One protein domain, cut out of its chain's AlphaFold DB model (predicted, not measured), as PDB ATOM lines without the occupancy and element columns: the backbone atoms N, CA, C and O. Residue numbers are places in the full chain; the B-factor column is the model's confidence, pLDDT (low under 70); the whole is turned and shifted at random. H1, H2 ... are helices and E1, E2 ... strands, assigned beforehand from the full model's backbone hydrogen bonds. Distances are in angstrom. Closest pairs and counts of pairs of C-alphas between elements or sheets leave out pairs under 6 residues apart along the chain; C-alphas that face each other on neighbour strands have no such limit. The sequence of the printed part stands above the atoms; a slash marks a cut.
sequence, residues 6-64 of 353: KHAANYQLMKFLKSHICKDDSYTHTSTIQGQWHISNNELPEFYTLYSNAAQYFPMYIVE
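Overview. This is residues 6 to 64 of the 353 residues of an uncharacterized protein of viral metagenome (UniProt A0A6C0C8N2). What does the model look like at first sight? Two helices, H1 and H2, are packed on each other at a steep tilt and run opposite ways, with a small two-stranded hairpin, E1 and E2, near the last residues of H1. After H2, the last printed stretch folds back to the hairpin, where residues 63 to 64 pair with E1. What is it made of, and how large is it? The printed part has 59 residues with two named helices and two named strands, in the order H1, E1, E2, H2; the sheet has the order E1 - E2, antiparallel, and the class is mostly helix. It is compact, with a radius of gyration of the C-alphas of 10.8 A, and spans 32 by 25 by 17 A.

Arrangement. How do the helices stand to each other? H1, residues 6 to 19, and H2, residues 44 to 55, touch, and their closest C-alphas are those of Asn 10 and Ala 54, 4.9 A apart. Their lines stand at a steep tilt of 38 degrees, and they run opposite ways. In both helices every O i to N i+4 pair is within hydrogen-bond range. How are the strands paired? E1, residues 29 to 31, and E2, residues 35 to 37, are a hairpin, antiparallel at 170 degrees between their directions. N 31 and O 35, 2.8 A apart, and N 29 and O 37, 3.0 A apart, are within hydrogen-bond range. What comes near the strands? The closest C-alphas of H1 and E2 are those of Leu 17 and Trp 37, 6.7 A apart. Residues 29 to 30 of E1 pair with residues 63 to 64, antiparallel, a pairing too short to be named, while E1 and H2 are apart.

Along the chain. Where does the first helix run? H1 begins at C-alpha 6, (259.152, 286.887, 242.924), and ends at C-alpha 19, 20.8 A away. Where are the strands? E1 measures 7.1 A from C-alpha 29, at (246.398, 269.095, 248.482), to C-alpha 31, and E2 measures 6.9 A from C-alpha 35 to C-alpha 37. Where does the last helix end? H2 runs 15.6 A from C-alpha 44 to C-alpha 55, at (259.028, 277.463, 245.241).

Size, cuts and confidence. How far does it reach? The two C-alphas farthest apart are those of Lys 6 and Asp 25, 31.9 A. Is the backbone printed whole, and are any links long? The printed part has no cut from residue 6 to 64. The link E1 to E2 is tight, H1 to E1 and E2 to H2 are short, and no link is long. Is confidence low anywhere? The mean pLDDT of the printed part is 91.8, and no printed residue is under 70.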
ATOM      1  N   LYS A   6     259.413 287.628 241.686       87.06
ATOM      2  CA  LYS A   6     259.152 286.887 242.924       87.06
ATOM      3  C   LYS A   6     257.706 287.057 243.426       87.06
ATOM      4  O   LYS A   6     256.974 286.080 243.542       87.06
ATOM      5  N   HIS A   7     257.262 288.281 243.713       87.88
ATOM      6  CA  HIS A   7     255.910 288.523 244.237       87.88
ATOM      7  C   HIS A   7     254.821 288.144 243.234       87.88
ATOM      8  O   HIS A   7     253.778 287.643 243.646       87.88
ATOM      9  N   ALA A   8     255.076 288.324 241.935       91.38
ATOM     10  CA  ALA A   8     254.161 287.882 240.891       91.38
ATOM     11  C   ALA A   8     253.968 286.355 240.914       91.38
ATOM     12  O   ALA A   8     252.827 285.901 240.899       91.38
ATOM     13  N   ALA A   9     255.045 285.568 241.030       93.19
ATOM     14  CA  ALA A   9     254.969 284.105 241.076       93.19
ATOM     15  C   ALA A   9     254.117 283.599 242.254       93.19
ATOM     16  O   ALA A   9     253.181 282.824 242.059       93.19
ATOM     17  N   ASN A  10     254.380 284.096 243.467       92.00
ATOM     18  CA  ASN A  10     253.588 283.712 244.637       92.00
ATOM     19  C   ASN A  10     252.144 284.216 244.551       92.00
ATOM     20  O   ASN A  10     251.218 283.495 244.910       92.00
ATOM     21  N   TYR A  11     251.923 285.431 244.040       94.00
ATOM     22  CA  TYR A  11     250.575 285.958 243.848       94.00
ATOM     23  C   TYR A  11     249.739 285.070 242.917       94.00
ATOM     24  O   TYR A  11     248.591 284.782 243.246       94.00
ATOM     25  N   GLN A  12     250.302 284.607 241.794       96.88
ATOM     26  CA  GLN A  12     249.583 283.733 240.862       96.88
ATOM     27  C   GLN A  12     249.233 282.388 241.499       96.88
ATOM     28  O   GLN A  12     248.080 281.966 241.421       96.88
ATOM     29  N   LEU A  13     250.175 281.758 242.209       95.69
ATOM     30  CA  LEU A  13     249.888 280.521 242.932       95.69
ATOM     31  C   LEU A  13     248.807 280.723 244.002       95.69
ATOM     32  O   LEU A  13     247.867 279.942 244.081       95.69
ATOM     33  N   MET A  14     248.893 281.787 244.805       94.69
ATOM     34  CA  MET A  14     247.885 282.074 245.831       94.69
ATOM     35  C   MET A  14     246.517 282.394 245.228       94.69
ATOM     36  O   MET A  14     245.493 282.022 245.800       94.69
ATOM     37  N   LYS A  15     246.477 283.078 244.080       96.25
ATOM     38  CA  LYS A  15     245.238 283.338 243.343       96.25
ATOM     39  C   LYS A  15     244.607 282.029 242.866       96.25
ATOM     40  O   LYS A  15     243.413 281.850 243.079       96.25
ATOM     41  N   PHE A  16     245.407 281.130 242.295       97.31
ATOM     42  CA  PHE A  16     244.973 279.793 241.898       97.31
ATOM     43  C   PHE A  16     244.448 279.010 243.107       97.31
ATOM     44  O   PHE A  16     243.306 278.574 243.116       97.31
ATOM     45  N   LEU A  17     245.211 278.909 244.196       95.69
ATOM     46  CA  LEU A  17     244.781 278.165 245.384       95.69
ATOM     47  C   LEU A  17     243.488 278.722 246.003       95.69
ATOM     48  O   LEU A  17     242.638 277.954 246.444       95.69
ATOM     49  N   LYS A  18     243.279 280.044 245.987       95.06
ATOM     50  CA  LYS A  18     242.036 280.656 246.484       95.06
ATOM     51  C   LYS A  18     240.783 280.196 245.738       95.06
ATOM     52  O   LYS A  18     239.736 280.103 246.371       95.06
ATOM     53  N   SER A  19     240.868 279.911 244.437       95.00
ATOM     54  CA  SER A  19     239.723 279.394 243.674       95.00
ATOM     55  C   SER A  19     239.487 277.893 243.864       95.00
ATOM     56  O   SER A  19     238.449 277.404 243.443       95.00
ATOM     57  N   HIS A  20     240.409 277.182 244.521       96.69
ATOM     58  CA  HIS A  20     240.367 275.729 244.724       96.69
ATOM     59  C   HIS A  20     240.184 275.333 246.197       96.69
ATOM     60  O   HIS A  20     240.417 274.179 246.557       96.69
ATOM     61  N   ILE A  21     239.821 276.277 247.075       95.19
ATOM     62  CA  ILE A  21     239.632 276.008 248.508       95.19
ATOM     63  C   ILE A  21     238.577 274.915 248.693       95.19
ATOM     64  O   ILE A  21     237.445 275.040 248.229       95.19
ATOM     65  N   CYS A  22     238.953 273.878 249.432       91.62
ATOM     66  CA  CYS A  22     238.107 272.755 249.800       91.62
ATOM     67  C   CYS A  22     237.926 272.741 251.321       91.62
ATOM     68  O   CYS A  22     238.858 273.064 252.054       91.62
ATOM     69  N   LYS A  23     236.723 272.406 251.800       86.81
ATOM     70  CA  LYS A  23     236.405 272.332 253.242       86.81
ATOM     71  C   LYS A  23     236.024 270.930 253.712       86.81
ATOM     72  O   LYS A  23     235.743 270.748 254.893       86.81
ATOM     73  N   ASP A  24     235.972 269.973 252.796       86.31
ATOM     74  CA  ASP A  24     235.673 268.575 253.076       86.31
ATOM     75  C   ASP A  24     236.889 267.685 252.766       86.31
ATOM     76  O   ASP A  24     237.923 268.150 252.274       86.31
ATOM     77  N   ASP A  25     236.752 266.388 253.035       83.94
ATOM     78  CA  ASP A  25     237.816 265.396 252.869       83.94
ATOM     79  C   ASP A  25     238.178 265.075 251.407       83.94
ATOM     80  O   ASP A  25     239.104 264.290 251.168       83.94
ATOM     81  N   SER A  26     237.508 265.693 250.424       88.88
ATOM     82  CA  SER A  26     237.828 265.553 248.998       88.88
ATOM     83  C   SER A  26     239.053 266.364 248.570       88.88
ATOM     84  O   SER A  26     239.455 266.300 247.405       88.88
ATOM     85  N   TYR A  27     239.678 267.115 249.485       92.25
ATOM     86  CA  TYR A  27     240.910 267.833 249.185       92.25
ATOM     87  C   TYR A  27     241.986 266.880 248.658       92.25
ATOM     88  O   TYR A  27     242.146 265.741 249.090       92.25
ATOM     89  N   THR A  28     242.752 267.394 247.711       92.88
ATOM     90  CA  THR A  28     243.841 266.674 247.038       92.88
ATOM     91  C   THR A  28     245.208 267.211 247.430       92.88
ATOM     92  O   THR A  28     246.222 266.560 247.217       92.88
ATOM     93  N   HIS A  29     245.223 268.422 247.978       93.94
ATOM     94  CA  HIS A  29     246.398 269.095 248.482       93.94
ATOM     95  C   HIS A  29     246.028 269.772 249.789       93.94
ATOM     96  O   HIS A  29     244.912 270.268 249.952       93.94
ATOM     97  N   THR A  30     246.959 269.801 250.722       92.94
ATOM     98  CA  THR A  30     246.757 270.453 252.012       92.94
ATOM     99  C   THR A  30     248.023 271.159 252.441       92.94
ATOM    100  O   THR A  30     249.110 270.890 251.939       92.94
ATOM    101  N   SER A  31     247.887 272.082 253.373       88.38
ATOM    102  CA  SER A  31     248.995 272.732 254.032       88.38
ATOM    103  C   SER A  31     248.773 272.737 255.527       88.38
ATOM    104  O   SER A  31     247.694 273.088 255.999       88.38
ATOM    105  N   THR A  32     249.840 272.466 256.278       71.19
ATOM    106  CA  THR A  32     249.846 272.605 257.741       71.19
ATOM    107  C   THR A  32     249.625 274.050 258.208       71.19
ATOM    108  O   THR A  32     249.413 274.281 259.394       71.19
ATOM    109  N   ILE A  33     249.658 275.032 257.293       77.62
ATOM    110  CA  ILE A  33     249.530 276.465 257.602       77.62
ATOM    111  C   ILE A  33     248.499 277.178 256.707       77.62
ATOM    112  O   ILE A  33     247.935 278.190 257.115       77.62
ATOM    113  N   GLN A  34     248.275 276.707 255.477       71.12
ATOM    114  CA  GLN A  34     247.592 277.479 254.424       71.12
ATOM    115  C   GLN A  34     246.256 276.888 253.931       71.12
ATOM    116  O   GLN A  34     245.628 277.495 253.068       71.12
ATOM    117  N   GLY A  35     245.767 275.790 254.518       87.69
ATOM    118  CA  GLY A  35     244.427 275.251 254.246       87.69
ATOM    119  C   GLY A  35     244.408 274.031 253.321       87.69
ATOM    120  O   GLY A  35     245.429 273.387 253.110       87.69
ATOM    121  N   GLN A  36     243.222 273.694 252.814       94.50
ATOM    122  CA  GLN A  36     242.945 272.504 252.006       94.50
ATOM    123  C   GLN A  36     242.437 272.906 250.618       94.50
ATOM    124  O   GLN A  36     241.646 273.845 250.491       94.50
ATOM    125  N   TRP A  37     242.865 272.181 249.582       95.81
ATOM    126  CA  TRP A  37     242.515 272.473 248.192       95.81
ATOM    127  C   TRP A  37     242.180 271.226 247.380       95.81
ATOM    128  O   TRP A  37     242.857 270.195 247.455       95.81
ATOM    129  N   HIS A  38     241.157 271.343 246.542       95.69
ATOM    130  CA  HIS A  38     240.817 270.341 245.542       95.69
ATOM    131  C   HIS A  38     241.325 270.807 244.179       95.69
ATOM    132  O   HIS A  38     240.794 271.752 243.615       95.69
ATOM    133  N   ILE A  39     242.372 270.160 243.669       95.06
ATOM    134  CA  ILE A  39     242.993 270.450 242.376       95.06
ATOM    135  C   ILE A  39     242.754 269.223 241.509       95.06
ATOM    136  O   ILE A  39     243.221 268.126 241.831       95.06
ATOM    137  N   SER A  40     241.997 269.373 240.432       92.19
ATOM    138  CA  SER A  40     241.653 268.246 239.564       92.19
ATOM    139  C   SER A  40     242.863 267.764 238.746       92.19
ATOM    140  O   SER A  40     243.858 268.473 238.595       92.19
ATOM    141  N   ASN A  41     242.806 266.542 238.201       90.38
ATOM    142  CA  ASN A  41     243.925 265.994 237.416       90.38
ATOM    143  C   ASN A  41     244.227 266.820 236.148       90.38
ATOM    144  O   ASN A  41     245.379 266.881 235.730       90.38
ATOM    145  N   ASN A  42     243.220 267.465 235.551       93.81
ATOM    146  CA  ASN A  42     243.379 268.357 234.396       93.81
ATOM    147  C   ASN A  42     244.029 269.702 234.756       93.81
ATOM    148  O   ASN A  42     244.602 270.342 233.882       93.81
ATOM    149  N   GLU A  43     243.982 270.107 236.025       95.56
ATOM    150  CA  GLU A  43     244.587 271.349 236.521       95.56
ATOM    151  C   GLU A  43     245.990 271.131 237.110       95.56
ATOM    152  O   GLU A  43     246.724 272.094 237.335       95.56
ATOM    153  N   LEU A  44     246.408 269.874 237.323       93.50
ATOM    154  CA  LEU A  44     247.738 269.542 237.850       93.50
ATOM    155  C   LEU A  44     248.896 270.170 237.054       93.50
ATOM    156  O   LEU A  44     249.798 270.712 237.694       93.50
ATOM    157  N   PRO A  45     248.912 270.168 235.703       94.88
ATOM    158  CA  PRO A  45     250.008 270.789 234.955       94.88
ATOM    159  C   PRO A  45     250.144 272.297 235.214       94.88
ATOM    160  O   PRO A  45     251.262 272.807 235.342       94.88
ATOM    161  N   GLU A  46     249.018 273.008 235.324       97.00
ATOM    162  CA  GLU A  46     249.006 274.432 235.667       97.00
ATOM    163  C   GLU A  46     249.482 274.633 237.107       97.00
ATOM    164  O   GLU A  46     250.408 275.411 237.349       97.00
ATOM    165  N   PHE A  47     248.922 273.872 238.050       96.81
ATOM    166  CA  PHE A  47     249.322 273.927 239.449       96.81
ATOM    167  C   PHE A  47     250.825 273.675 239.629       96.81
ATOM    168  O   PHE A  47     251.489 274.473 240.287       96.81
ATOM    169  N   TYR A  48     251.400 272.637 239.012       96.00
ATOM    170  CA  TYR A  48     252.838 272.356 239.104       96.00
ATOM    171  C   TYR A  48     253.690 273.468 238.506       96.00
ATOM    172  O   TYR A  48     254.758 273.767 239.042       96.00
ATOM    173  N   THR A  49     253.224 274.125 237.444       96.81
ATOM    174  CA  THR A  49     253.911 275.290 236.871       96.81
ATOM    175  C   THR A  49     253.934 276.451 237.866       96.81
ATOM    176  O   THR A  49     254.996 276.999 238.171       96.81
ATOM    177  N   LEU A  50     252.774 276.798 238.427       97.06
ATOM    178  CA  LEU A  50     252.633 277.880 239.404       97.06
ATOM    179  C   LEU A  50     253.410 277.595 240.693       97.06
ATOM    180  O   LEU A  50     254.135 278.461 241.187       97.06
ATOM    181  N   TYR A  51     253.302 276.367 241.201       95.81
ATOM    182  CA  TYR A  51     254.033 275.883 242.363       95.81
ATOM    183  C   TYR A  51     255.541 276.007 242.149       95.81
ATOM    184  O   TYR A  51     256.233 276.621 242.958       95.81
ATOM    185  N   SER A  52     256.046 275.488 241.030       95.31
ATOM    186  CA  SER A  52     257.482 275.466 240.740       95.31
ATOM    187  C   SER A  52     258.070 276.866 240.598       95.31
ATOM    188  O   SER A  52     259.207 277.094 241.001       95.31
ATOM    189  N   ASN A  53     257.299 277.816 240.066       94.75
ATOM    190  CA  ASN A  53     257.712 279.215 239.971       94.75
ATOM    191  C   ASN A  53     257.761 279.898 241.346       94.75
ATOM    192  O   ASN A  53     258.662 280.693 241.605       94.75
ATOM    193  N   ALA A  54     256.818 279.598 242.243       94.12
ATOM    194  CA  ALA A  54     256.804 280.165 243.592       94.12
ATOM    195  C   ALA A  54     257.886 279.546 244.499       94.12
ATOM    196  O   ALA A  54     258.572 280.276 245.221       94.12
ATOM    197  N   ALA A  55     258.088 278.226 244.415       91.31
ATOM    198  CA  ALA A  55     259.028 277.463 245.241       91.31
ATOM    199  C   ALA A  55     260.501 277.877 245.054       91.31
ATOM    200  O   ALA A  55     261.323 277.643 245.936       91.31
ATOM    201  N   GLN A  56     260.840 278.551 243.947       88.81
ATOM    202  CA  GLN A  56     262.165 279.157 243.736       88.81
ATOM    203  C   GLN A  56     262.490 280.258 244.748       88.81
ATOM    204  O   GLN A  56     263.657 280.554 244.996       88.81
ATOM    205  N   TYR A  57     261.464 280.913 245.294       90.19
ATOM    206  CA  TYR A  57     261.633 282.172 246.012       90.19
ATOM    207  C   TYR A  57     261.024 282.189 247.410       90.19
ATOM    208  O   TYR A  57     261.359 283.085 248.198       90.19
ATOM    209  N   PHE A  58     260.105 281.269 247.700       88.62
ATOM    210  CA  PHE A  58     259.362 281.218 248.952       88.62
ATOM    211  C   PHE A  58     259.344 279.804 249.524       88.62
ATOM    212  O   PHE A  58     259.283 278.839 248.763       88.62
ATOM    213  N   PRO A  59     259.355 279.678 250.861       86.69
ATOM    214  CA  PRO A  59     259.095 278.402 251.496       86.69
ATOM    215  C   PRO A  59     257.660 277.966 251.199       86.69
ATOM    216  O   PRO A  59     256.712 278.742 251.357       86.69
ATOM    217  N   MET A  60     257.523 276.712 250.785       89.81
ATOM    218  CA  MET A  60     256.244 276.094 250.478       89.81
ATOM    219  C   MET A  60     255.864 275.117 251.585       89.81
ATOM    220  O   MET A  60     256.722 274.454 252.167       89.81
ATOM    221  N   TYR A  61     254.564 275.036 251.861       91.19
ATOM    222  CA  TYR A  61     254.017 274.159 252.896       91.19
ATOM    223  C   TYR A  61     252.865 273.321 252.357       91.19
ATOM    224  O   TYR A  61     251.856 273.166 253.030       91.19
ATOM    225  N   ILE A  62     252.969 272.875 251.110       91.88
ATOM    226  CA  ILE A  62     251.928 272.131 250.403       91.88
ATOM    227  C   ILE A  62     252.298 270.650 250.329       91.88
ATOM    228  O   ILE A  62     253.387 270.272 249.897       91.88
ATOM    229  N   VAL A  63     251.362 269.820 250.741       91.31
ATOM    230  CA  VAL A  63     251.425 268.368 250.725       91.31
ATOM    231  C   VAL A  63     250.423 267.872 249.697       91.31
ATOM    232  O   VAL A  63     249.319 268.415 249.599       91.31
ATOM    233  N   GLU A  64     250.813 266.875 248.913       91.88
ATOM    234  CA  GLU A  64     249.923 266.205 247.971       91.88
ATOM    235  C   GLU A  64     249.316 264.978 248.654       91.88
ATOM    236  O   GLU A  64     250.037 264.164 249.221       91.88
TER     237      GLU A  64